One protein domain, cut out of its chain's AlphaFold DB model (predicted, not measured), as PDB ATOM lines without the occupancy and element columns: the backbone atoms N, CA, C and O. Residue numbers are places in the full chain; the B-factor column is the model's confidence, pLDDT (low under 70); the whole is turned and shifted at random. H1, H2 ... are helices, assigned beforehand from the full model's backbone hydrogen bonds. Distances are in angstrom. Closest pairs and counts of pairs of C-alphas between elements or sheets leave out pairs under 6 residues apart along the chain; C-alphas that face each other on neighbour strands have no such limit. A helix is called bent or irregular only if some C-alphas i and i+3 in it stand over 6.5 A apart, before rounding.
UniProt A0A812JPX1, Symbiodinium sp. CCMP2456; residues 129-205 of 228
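Overview. This is residues 129 to 205 of the 228 residues of a protein of Symbiodinium sp. CCMP2456 (UniProt A0A812JPX1). Four helices, H2, H3, H4 and H5, follow one another round an arc as two helical hairpins, H2 with H3 and H4 with H5, while H1 crosses the open side of the arc from H5 to H3. H3 packs on H4 and joins the two hairpins, and most of the helices cross rather than run side by side. The printed part has 77 residues with five named helices, H1 to H5 in that order, and no named strand; the class is all helix. The whole is compact, with a radius of gyration of the C-alphas of 11.4 A, and spans 33 by 23 by 20 A.

Along the chain. H1 is residues 129 to 140, 16.4 A from first to last C-alpha, and begins at C-alpha 129 (53.139, 39.008, -27.809). H2 is residues 143 to 153, 15.1 A long; it is neither bent nor irregular, but only just: C-alphas 148 and 151 are 6.3 A apart. H3, residues 159 to 171, is 17.8 A long and begins at C-alpha 159 (27.305, 37.354, -19.300). H4, residues 176 to 189, is 16.2 A long and irregular: C-alphas 182 and 185 are 8.0 A apart, and its line is a rough one. H5, residues 194 to 203, is 13.7 A long and ends at C-alpha 203 (48.618, 27.323, -29.258).

Arrangement. H3 is the hub, touching H1, H2 and H4. H3 and H4 touch at a steep tilt of 52 degrees, opposite ways; their closest C-alphas, of Ala 164 and Arg 188, are 5.0 A apart. H2 and H3 form a helical hairpin at a steep tilt of 38 degrees, only just past shallow; their closest C-alphas, of Cys 153 and Pro 159, are 5.1 A apart. H4 and H5 form the other, at a shallow tilt of 23 degrees, with the closest C-alphas, of Cys 187 and Cys 196, 4.5 A apart. H1 touches H5 with residues 129 to 133 alone; the closest C-alphas, of Ala 133 and Ala 197, are 5.2 A apart. H1 touches H3 with residues 136 to 140 alone; the closest C-alphas, of Cys 139 and Cys 171, are 5.8 A apart. H1 and H4 are apart, as are H3 and H5. In H1, H3 and H5 every O i to N i+4 pair is within hydrogen-bond range; in H2 4 of 7 are, and in H4 5 of 10.

Size, cuts and confidence. The two C-alphas farthest apart are those of Gly 155 and Asn 205, at 33.6 A. The printed part has no cut, and its four links are tight. The mean pLDDT of the printed part is 71.1; 37 residues are under 70, among them residues 140 to 162 and 189 to 195.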
ATOM      1  N   VAL A 129      54.205  39.311 -28.778       69.44
ATOM      2  CA  VAL A 129      53.139  39.008 -27.809       69.44
ATOM      3  C   VAL A 129      52.535  40.289 -27.223       69.44
ATOM      4  O   VAL A 129      51.317  40.382 -27.094       69.44
ATOM      5  N   ILE A 130      53.362  41.298 -26.932       63.44
ATOM      6  CA  ILE A 130      52.916  42.598 -26.404       63.44
ATOM      7  C   ILE A 130      52.083  43.342 -27.450       63.44
ATOM      8  O   ILE A 130      51.005  43.841 -27.134       63.44
ATOM      9  N   LEU A 131      52.520  43.331 -28.714       71.69
ATOM     10  CA  LEU A 131      51.773  43.942 -29.820       71.69
ATOM     11  C   LEU A 131      50.403  43.283 -30.031       71.69
ATOM     12  O   LEU A 131      49.408  43.969 -30.269       71.69
ATOM     13  N   LEU A 132      50.331  41.953 -29.918       73.50
ATOM     14  CA  LEU A 132      49.071  41.216 -30.012       73.50
ATOM     15  C   LEU A 132      48.120  41.570 -28.858       73.50
ATOM     16  O   LEU A 132      46.938  41.803 -29.101       73.50
ATOM     17  N   ALA A 133      48.643  41.640 -27.630       68.50
ATOM     18  CA  ALA A 133      47.882  42.004 -26.437       68.50
ATOM     19  C   ALA A 133      47.300  43.426 -26.551       68.50
ATOM     20  O   ALA A 133      46.098  43.620 -26.366       68.50
ATOM     21  N   GLN A 134      48.112  44.403 -26.969       67.44
ATOM     22  CA  GLN A 134      47.663  45.780 -27.208       67.44
ATOM     23  C   GLN A 134      46.588  45.868 -28.297       67.44
ATOM     24  O   GLN A 134      45.567  46.535 -28.112       67.44
ATOM     25  N   ALA A 135      46.784  45.188 -29.431       72.88
ATOM     26  CA  ALA A 135      45.814  45.192 -30.526       72.88
ATOM     27  C   ALA A 135      44.468  44.572 -30.113       72.88
ATOM     28  O   ALA A 135      43.408  45.089 -30.468       72.88
ATOM     29  N   ALA A 136      44.501  43.484 -29.341       74.19
ATOM     30  CA  ALA A 136      43.308  42.824 -28.822       74.19
ATOM     31  C   ALA A 136      42.598  43.657 -27.748       74.19
ATOM     32  O   ALA A 136      41.376  43.770 -27.782       74.19
ATOM     33  N   GLY A 137      43.350  44.299 -26.849       67.94
ATOM     34  CA  GLY A 137      42.787  45.218 -25.859       67.94
ATOM     35  C   GLY A 137      42.116  46.426 -26.513       67.94
ATOM     36  O   GLY A 137      41.006  46.800 -26.141       67.94
ATOM     37  N   THR A 138      42.734  46.984 -27.559       67.75
ATOM     38  CA  THR A 138      42.168  48.106 -28.334       67.75
ATOM     39  C   THR A 138      40.890  47.694 -29.075       67.75
ATOM     40  O   THR A 138      39.961  48.483 -29.205       67.75
ATOM     41  N   CYS A 139      40.822  46.449 -29.546       76.31
ATOM     42  CA  CYS A 139      39.615  45.886 -30.142       76.31
ATOM     43  C   CYS A 139      38.480  45.697 -29.131       76.31
ATOM     44  O   CYS A 139      37.364  46.147 -29.375       76.31
ATOM     45  N   GLU A 140      38.763  45.038 -28.001       66.94
ATOM     46  CA  GLU A 140      37.778  44.730 -26.954       66.94
ATOM     47  C   GLU A 140      37.118  46.001 -26.404       66.94
ATOM     48  O   GLU A 140      35.936  46.003 -26.063       66.94
ATOM     49  N   SER A 141      37.898  47.077 -26.328       57.62
ATOM     50  CA  SER A 141      37.475  48.394 -25.853       57.62
ATOM     51  C   SER A 141      36.901  49.302 -26.945       57.62
ATOM     52  O   SER A 141      36.426  50.399 -26.644       57.62
ATOM     53  N   GLY A 142      36.913  48.860 -28.206       60.41
ATOM     54  CA  GLY A 142      36.301  49.578 -29.315       60.41
ATOM     55  C   GLY A 142      34.786  49.685 -29.130       60.41
ATOM     56  O   GLY A 142      34.118  48.682 -28.876       60.41
ATOM     57  N   GLY A 143      34.237  50.894 -29.287       53.41
ATOM     58  CA  GLY A 143      32.809  51.172 -29.071       53.41
ATOM     59  C   GLY A 143      31.878  50.224 -29.834       53.41
ATOM     60  O   GLY A 143      30.923  49.722 -29.251       53.41
ATOM     61  N   ASP A 144      32.221  49.884 -31.078       59.75
ATOM     62  CA  ASP A 144      31.449  48.957 -31.915       59.75
ATOM     63  C   ASP A 144      31.380  47.537 -31.322       59.75
ATOM     64  O   ASP A 144      30.336  46.886 -31.379       59.75
ATOM     65  N   VAL A 145      32.472  47.041 -30.727       65.69
ATOM     66  CA  VAL A 145      32.515  45.716 -30.079       65.69
ATOM     67  C   VAL A 145      31.743  45.756 -28.769       65.69
ATOM     68  O   VAL A 145      30.924  44.879 -28.510       65.69
ATOM     69  N   VAL A 146      31.933  46.805 -27.969       58.28
ATOM     70  CA  VAL A 146      31.205  46.988 -26.708       58.28
ATOM     71  C   VAL A 146      29.694  47.058 -26.953       58.28
ATOM     72  O   VAL A 146      28.926  46.407 -26.247       58.28
ATOM     73  N   GLU A 147      29.252  47.800 -27.970       56.78
ATOM     74  CA  GLU A 147      27.836  47.963 -28.304       56.78
ATOM     75  C   GLU A 147      27.222  46.672 -28.865       56.78
ATOM     76  O   GLU A 147      26.150  46.245 -28.414       56.78
ATOM     77  N   SER A 148      27.922  46.013 -29.800       66.12
ATOM     78  CA  SER A 148      27.442  44.796 -30.470       66.12
ATOM     79  C   SER A 148      27.503  43.541 -29.596       66.12
ATOM     80  O   SER A 148      26.628  42.684 -29.712       66.12
ATOM     81  N   CYS A 149      28.486  43.434 -28.699       67.94
ATOM     82  CA  CYS A 149      28.657  42.288 -27.808       67.94
ATOM     83  C   CYS A 149      28.047  42.500 -26.423       67.94
ATOM     84  O   CYS A 149      27.566  41.546 -25.816       67.94
ATOM     85  N   GLY A 150      28.042  43.729 -25.904       53.53
ATOM     86  CA  GLY A 150      27.523  44.032 -24.570       53.53
ATOM     87  C   GLY A 150      26.017  43.814 -24.484       53.53
ATOM     88  O   GLY A 150      25.553  42.974 -23.711       53.53
ATOM     89  N   THR A 151      25.258  44.520 -25.329       55.53
ATOM     90  CA  THR A 151      23.782  44.525 -25.334       55.53
ATOM     91  C   THR A 151      23.148  43.121 -25.328       55.53
ATOM     92  O   THR A 151      22.321  42.855 -24.450       55.53
ATOM     93  N   PRO A 152      23.520  42.188 -26.230       55.62
ATOM     94  CA  PRO A 152      22.940  40.841 -26.248       55.62
ATOM     95  C   PRO A 152      23.418  39.946 -25.095       55.62
ATOM     96  O   PRO A 152      22.696  39.033 -24.694       55.62
ATOM     97  N   CYS A 153      24.601  40.197 -24.533       55.50
ATOM     98  CA  CYS A 153      25.171  39.350 -23.487       55.50
ATOM     99  C   CYS A 153      24.695  39.691 -22.072       55.50
ATOM    100  O   CYS A 153      24.837  38.858 -21.175       55.50
ATOM    101  N   TYR A 154      24.073  40.855 -21.854       50.03
ATOM    102  CA  TYR A 154      23.541  41.230 -20.537       50.03
ATOM    103  C   TYR A 154      22.480  40.261 -20.000       50.03
ATOM    104  O   TYR A 154      22.405  40.051 -18.792       50.03
ATOM    105  N   GLY A 155      21.666  39.669 -20.879       47.81
ATOM    106  CA  GLY A 155      20.619  38.712 -20.502       47.81
ATOM    107  C   GLY A 155      21.082  37.254 -20.427       47.81
ATOM    108  O   GLY A 155      20.262  36.376 -20.170       47.81
ATOM    109  N   HIS A 156      22.361  36.974 -20.692       61.25
ATOM    110  CA  HIS A 156      22.874  35.609 -20.791       61.25
ATOM    111  C   HIS A 156      23.099  34.979 -19.406       61.25
ATOM    112  O   HIS A 156      23.434  35.671 -18.448       61.25
ATOM    113  N   ALA A 157      22.971  33.653 -19.293       60.75
ATOM    114  CA  ALA A 157      23.229  32.936 -18.033       60.75
ATOM    115  C   ALA A 157      24.691  33.079 -17.564       60.75
ATOM    116  O   ALA A 157      24.975  33.116 -16.368       60.75
ATOM    117  N   ASP A 158      25.605  33.225 -18.523       56.97
ATOM    118  CA  ASP A 158      26.990  33.637 -18.304       56.97
ATOM    119  C   ASP A 158      27.303  34.893 -19.136       56.97
ATOM    120  O   ASP A 158      27.748  34.771 -20.281       56.97
ATOM    121  N   PRO A 159      27.055  36.100 -18.593       54.66
ATOM    122  CA  PRO A 159      27.305  37.354 -19.300       54.66
ATOM    123  C   PRO A 159      28.783  37.553 -19.639       54.66
ATOM    124  O   PRO A 159      29.118  38.021 -20.723       54.66
ATOM    125  N   SER A 160      29.673  37.150 -18.724       56.44
ATOM    126  CA  SER A 160      31.124  37.289 -18.883       56.44
ATOM    127  C   SER A 160      31.662  36.399 -19.999       56.44
ATOM    128  O   SER A 160      32.395  36.862 -20.867       56.44
ATOM    129  N   GLY A 161      31.247  35.130 -20.018       66.50
ATOM    130  CA  GLY A 161      31.633  34.194 -21.061       66.50
ATOM    131  C   GLY A 161      30.998  34.528 -22.409       66.50
ATOM    132  O   GLY A 161      31.649  34.366 -23.439       66.50
ATOM    133  N   CYS A 162      29.764  35.047 -22.411       69.44
ATOM    134  CA  CYS A 162      29.103  35.542 -23.619       69.44
ATOM    135  C   CYS A 162      29.872  36.717 -24.229       69.44
ATOM    136  O   CYS A 162      30.223  36.666 -25.408       69.44
ATOM    137  N   TYR A 163      30.195  37.731 -23.418       70.06
ATOM    138  CA  TYR A 163      30.959  38.887 -23.878       70.06
ATOM    139  C   TYR A 163      32.334  38.459 -24.388       70.06
ATOM    140  O   TYR A 163      32.696  38.794 -25.507       70.06
ATOM    141  N   ALA A 164      33.055  37.622 -23.633       72.94
ATOM    142  CA  ALA A 164      34.343  37.085 -24.055       72.94
ATOM    143  C   ALA A 164      34.256  36.337 -25.393       72.94
ATOM    144  O   ALA A 164      35.041  36.608 -26.291       72.94
ATOM    145  N   ARG A 165      33.283  35.433 -25.581       81.88
ATOM    146  CA  ARG A 165      33.082  34.729 -26.864       81.88
ATOM    147  C   ARG A 165      32.798  35.698 -28.006       81.88
ATOM    148  O   ARG A 165      33.360  35.530 -29.084       81.88
ATOM    149  N   CYS A 166      31.956  36.701 -27.775       81.19
ATOM    150  CA  CYS A 166      31.636  37.698 -28.787       81.19
ATOM    151  C   CYS A 166      32.861  38.551 -29.148       81.19
ATOM    152  O   CYS A 166      33.209  38.648 -30.323       81.19
ATOM    153  N   SER A 167      33.590  39.056 -28.153       78.81
ATOM    154  CA  SER A 167      34.819  39.828 -28.344       78.81
ATOM    155  C   SER A 167      35.930  38.995 -28.985       78.81
ATOM    156  O   SER A 167      36.621  39.487 -29.867       78.81
ATOM    157  N   ILE A 168      36.077  37.708 -28.644       83.12
ATOM    158  CA  ILE A 168      36.979  36.777 -29.353       83.12
ATOM    159  C   ILE A 168      36.610  36.707 -30.828       83.12
ATOM    160  O   ILE A 168      37.490  36.754 -31.684       83.12
ATOM    161  N   ASN A 169      35.320  36.607 -31.133       85.19
ATOM    162  CA  ASN A 169      34.860  36.511 -32.510       85.19
ATOM    163  C   ASN A 169      35.070  37.800 -33.292       85.19
ATOM    164  O   ASN A 169      35.452  37.741 -34.459       85.19
ATOM    165  N   ALA A 170      34.877  38.944 -32.643       82.88
ATOM    166  CA  ALA A 170      35.110  40.248 -33.241       82.88
ATOM    167  C   ALA A 170      36.610  40.520 -33.452       82.88
ATOM    168  O   ALA A 170      37.030  40.942 -34.528       82.88
ATOM    169  N   CYS A 171      37.434  40.239 -32.442       82.75
ATOM    170  CA  CYS A 171      38.845  40.611 -32.429       82.75
ATOM    171  C   CYS A 171      39.752  39.585 -33.107       82.75
ATOM    172  O   CYS A 171      40.766  39.953 -33.694       82.75
ATOM    173  N   PHE A 172      39.384  38.307 -33.085       84.62
ATOM    174  CA  PHE A 172      40.171  37.206 -33.637       84.62
ATOM    175  C   PHE A 172      39.343  36.363 -34.607       84.62
ATOM    176  O   PHE A 172      39.352  35.133 -34.533       84.62
ATOM    177  N   GLY A 173      38.630  37.013 -35.531       74.00
ATOM    178  CA  GLY A 173      37.682  36.364 -36.446       74.00
ATOM    179  C   GLY A 173      38.246  35.170 -37.230       74.00
ATOM    180  O   GLY A 173      37.521  34.221 -37.515       74.00
ATOM    181  N   THR A 174      39.551  35.147 -37.513       74.06
ATOM    182  CA  THR A 174      40.239  34.036 -38.203       74.06
ATOM    183  C   THR A 174      40.602  32.857 -37.295       74.06
ATOM    184  O   THR A 174      41.012  31.806 -37.784       74.06
ATOM    185  N   CYS A 175      40.447  33.007 -35.982       77.75
ATOM    186  CA  CYS A 175      40.998  32.108 -34.972       77.75
ATOM    187  C   CYS A 175      40.021  31.673 -33.883       77.75
ATOM    188  O   CYS A 175      40.396  30.937 -32.966       77.75
ATOM    189  N   THR A 176      38.767  32.091 -33.997       73.81
ATOM    190  CA  THR A 176      37.693  31.875 -33.024       73.81
ATOM    191  C   THR A 176      37.631  30.448 -32.489       73.81
ATOM    192  O   THR A 176      37.632  30.253 -31.277       73.81
ATOM    193  N   GLY A 177      37.689  29.437 -33.361       81.12
ATOM    194  CA  GLY A 177      37.640  28.029 -32.957       81.12
ATOM    195  C   GLY A 177      38.819  27.574 -32.089       81.12
ATOM    196  O   GLY A 177      38.638  26.753 -31.192       81.12
ATOM    197  N   CYS A 178      40.020  28.117 -32.306       86.50
ATOM    198  CA  CYS A 178      41.170  27.797 -31.462       86.50
ATOM    199  C   CYS A 178      41.118  28.560 -30.140       86.50
ATOM    200  O   CYS A 178      41.282  27.957 -29.076       86.50
ATOM    201  N   VAL A 179      40.849  29.867 -30.207       85.44
ATOM    202  CA  VAL A 179      40.827  30.727 -29.021       85.44
ATOM    203  C   VAL A 179      39.737  30.266 -28.061       85.44
ATOM    204  O   VAL A 179      40.021  30.062 -26.887       85.44
ATOM    205  N   GLN A 180      38.527  29.979 -28.552       84.00
ATOM    206  CA  GLN A 180      37.425  29.495 -27.717       84.00
ATOM    207  C   GLN A 180      37.673  28.109 -27.096       84.00
ATOM    208  O   GLN A 180      37.074  27.784 -26.076       84.00
ATOM    209  N   LYS A 181      38.528  27.271 -27.692       84.50
ATOM    210  CA  LYS A 181      38.764  25.906 -27.201       84.50
ATOM    211  C   LYS A 181      39.950  25.811 -26.247       84.50
ATOM    212  O   LYS A 181      39.873  25.099 -25.254       84.50
ATOM    213  N   ASN A 182      41.043  26.498 -26.567       84.06
ATOM    214  CA  ASN A 182      42.323  26.325 -25.873       84.06
ATOM    215  C   ASN A 182      42.700  27.529 -25.009       84.06
ATOM    216  O   ASN A 182      43.442  27.376 -24.047       84.06
ATOM    217  N   CYS A 183      42.194  28.715 -25.350       85.50
ATOM    218  CA  CYS A 183      42.588  29.968 -24.713       85.50
ATOM    219  C   CYS A 183      41.418  30.713 -24.079       85.50
ATOM    220  O   CYS A 183      41.610  31.823 -23.594       85.50
ATOM    221  N   PHE A 184      40.216  30.128 -24.068       83.06
ATOM    222  CA  PHE A 184      39.010  30.841 -23.670       83.06
ATOM    223  C   PHE A 184      39.108  31.352 -22.250       83.06
ATOM    224  O   PHE A 184      38.878  32.527 -22.043       83.06
ATOM    225  N   GLU A 185      39.516  30.528 -21.291       76.31
ATOM    226  CA  GLU A 185      39.619  30.978 -19.901       76.31
ATOM    227  C   GLU A 185      40.717  32.036 -19.701       76.31
ATOM    228  O   GLU A 185      40.525  32.976 -18.929       76.31
ATOM    229  N   SER A 186      41.819  31.963 -20.456       76.56
ATOM    230  CA  SER A 186      42.856  33.007 -20.458       76.56
ATOM    231  C   SER A 186      42.332  34.328 -21.031       76.56
ATOM    232  O   SER A 186      42.587  35.394 -20.483       76.56
ATOM    233  N   CYS A 187      41.558  34.258 -22.113       76.69
ATOM    234  CA  CYS A 187      41.017  35.413 -22.827       76.69
ATOM    235  C   CYS A 187      39.726  35.969 -22.212       76.69
ATOM    236  O   CYS A 187      39.438  37.154 -22.325       76.69
ATOM    237  N   ARG A 188      38.965  35.138 -21.501       74.75
ATOM    238  CA  ARG A 188      37.726  35.494 -20.807       74.75
ATOM    239  C   ARG A 188      37.971  36.484 -19.682       74.75
ATOM    240  O   ARG A 188      37.127  37.337 -19.432       74.75
ATOM    241  N   ARG A 189      39.102  36.345 -18.987       62.75
ATOM    242  CA  ARG A 189      39.484  37.237 -17.883       62.75
ATOM    243  C   ARG A 189      39.864  38.624 -18.393       62.75
ATOM    244  O   ARG A 189      39.507  39.615 -17.768       62.75
ATOM    245  N   SER A 190      40.563  38.679 -19.525       64.06
ATOM    246  CA  SER A 190      40.866  39.909 -20.255       64.06
ATOM    247  C   SER A 190      41.371  39.550 -21.654       64.06
ATOM    248  O   SER A 190      42.336  38.792 -21.800       64.06
ATOM    249  N   MET A 191      40.725  40.090 -22.690       68.88
ATOM    250  CA  MET A 191      41.063  39.789 -24.087       68.88
ATOM    251  C   MET A 191      42.375  40.437 -24.512       68.88
ATOM    252  O   MET A 191      43.113  39.871 -25.316       68.88
ATOM    253  N   GLY A 192      42.670  41.610 -23.952       68.69
ATOM    254  CA  GLY A 192      43.940  42.310 -24.124       68.69
ATOM    255  C   GLY A 192      45.061  41.827 -23.205       68.69
ATOM    256  O   GLY A 192      46.111  42.459 -23.158       68.69
ATOM    257  N   SER A 193      44.860  40.748 -22.441       66.94
ATOM    258  CA  SER A 193      45.870  40.273 -21.492       66.94
ATOM    259  C   SER A 193      47.056  39.593 -22.176       66.94
ATOM    260  O   SER A 193      46.935  38.972 -23.238       66.94
ATOM    261  N   TYR A 194      48.218  39.655 -21.523       66.25
ATOM    262  CA  TYR A 194      49.408  38.929 -21.963       66.25
ATOM    263  C   TYR A 194      49.188  37.414 -21.908       66.25
ATOM    264  O   TYR A 194      49.716  36.680 -22.738       66.25
ATOM    265  N   GLU A 195      48.395  36.930 -20.954       69.06
ATOM    266  CA  GLU A 195      48.070  35.519 -20.766       69.06
ATOM    267  C   GLU A 195      47.226  35.001 -21.939       69.06
ATOM    268  O   GLU A 195      47.518  33.940 -22.502       69.06
ATOM    269  N   CYS A 196      46.231  35.783 -22.370       78.06
ATOM    270  CA  CYS A 196      45.489  35.526 -23.600       78.06
ATOM    271  C   CYS A 196      46.419  35.564 -24.821       78.06
ATOM    272  O   CYS A 196      46.479  34.594 -25.578       78.06
ATOM    273  N   ALA A 197      47.211  36.627 -24.979       78.38
ATOM    274  CA  ALA A 197      48.110  36.792 -26.120       78.38
ATOM    275  C   ALA A 197      49.173  35.682 -26.213       78.38
ATOM    276  O   ALA A 197      49.440  35.171 -27.299       78.38
ATOM    277  N   THR A 198      49.737  35.252 -25.084       77.44
ATOM    278  CA  THR A 198      50.712  34.155 -25.003       77.44
ATOM    279  C   THR A 198      50.070  32.832 -25.393       77.44
ATOM    280  O   THR A 198      50.642  32.084 -26.186       77.44
ATOM    281  N   CYS A 199      48.861  32.556 -24.891       82.19
ATOM    282  CA  CYS A 199      48.120  31.357 -25.267       82.19
ATOM    283  C   CYS A 199      47.830  31.334 -26.770       82.19
ATOM    284  O   CYS A 199      48.108  30.344 -27.445       82.19
ATOM    285  N   ILE A 200      47.340  32.447 -27.319       83.69
ATOM    286  CA  ILE A 200      47.030  32.577 -28.744       83.69
ATOM    287  C   ILE A 200      48.293  32.404 -29.596       83.69
ATOM    288  O   ILE A 200      48.289  31.655 -30.575       83.69
ATOM    289  N   HIS A 201      49.389  33.062 -29.217       81.56
ATOM    290  CA  HIS A 201      50.654  32.970 -29.934       81.56
ATOM    291  C   HIS A 201      51.236  31.548 -29.896       81.56
ATOM    292  O   HIS A 201      51.757  31.074 -30.906       81.56
ATOM    293  N   GLY A 202      51.134  30.858 -28.755       80.50
ATOM    294  CA  GLY A 202      51.701  29.524 -28.551       80.50
ATOM    295  C   GLY A 202      50.852  28.370 -29.091       80.50
ATOM    296  O   GLY A 202      51.406  27.409 -29.616       80.50
ATOM    297  N   LEU A 203      49.523  28.447 -28.977       82.75
ATOM    298  CA  LEU A 203      48.618  27.323 -29.258       82.75
ATOM    299  C   LEU A 203      47.759  27.509 -30.511       82.75
ATOM    300  O   LEU A 203      47.202  26.530 -31.005       82.75
ATOM    301  N   CYS A 204      47.657  28.728 -31.048       80.88
ATOM    302  CA  CYS A 204      46.747  29.032 -32.154       80.88
ATOM    303  C   CYS A 204      47.442  29.442 -33.464       80.88
ATOM    304  O   CYS A 204      46.848  30.143 -34.270       80.88
ATOM    305  N   ASN A 205      48.670  28.969 -33.729       67.88
ATOM    306  CA  ASN A 205      49.378  29.163 -35.011       67.88
ATOM    307  C   ASN A 205      49.400  30.628 -35.510       67.88
ATOM    308  O   ASN A 205      49.089  30.908 -36.664       67.88
TER     309      ASN A 205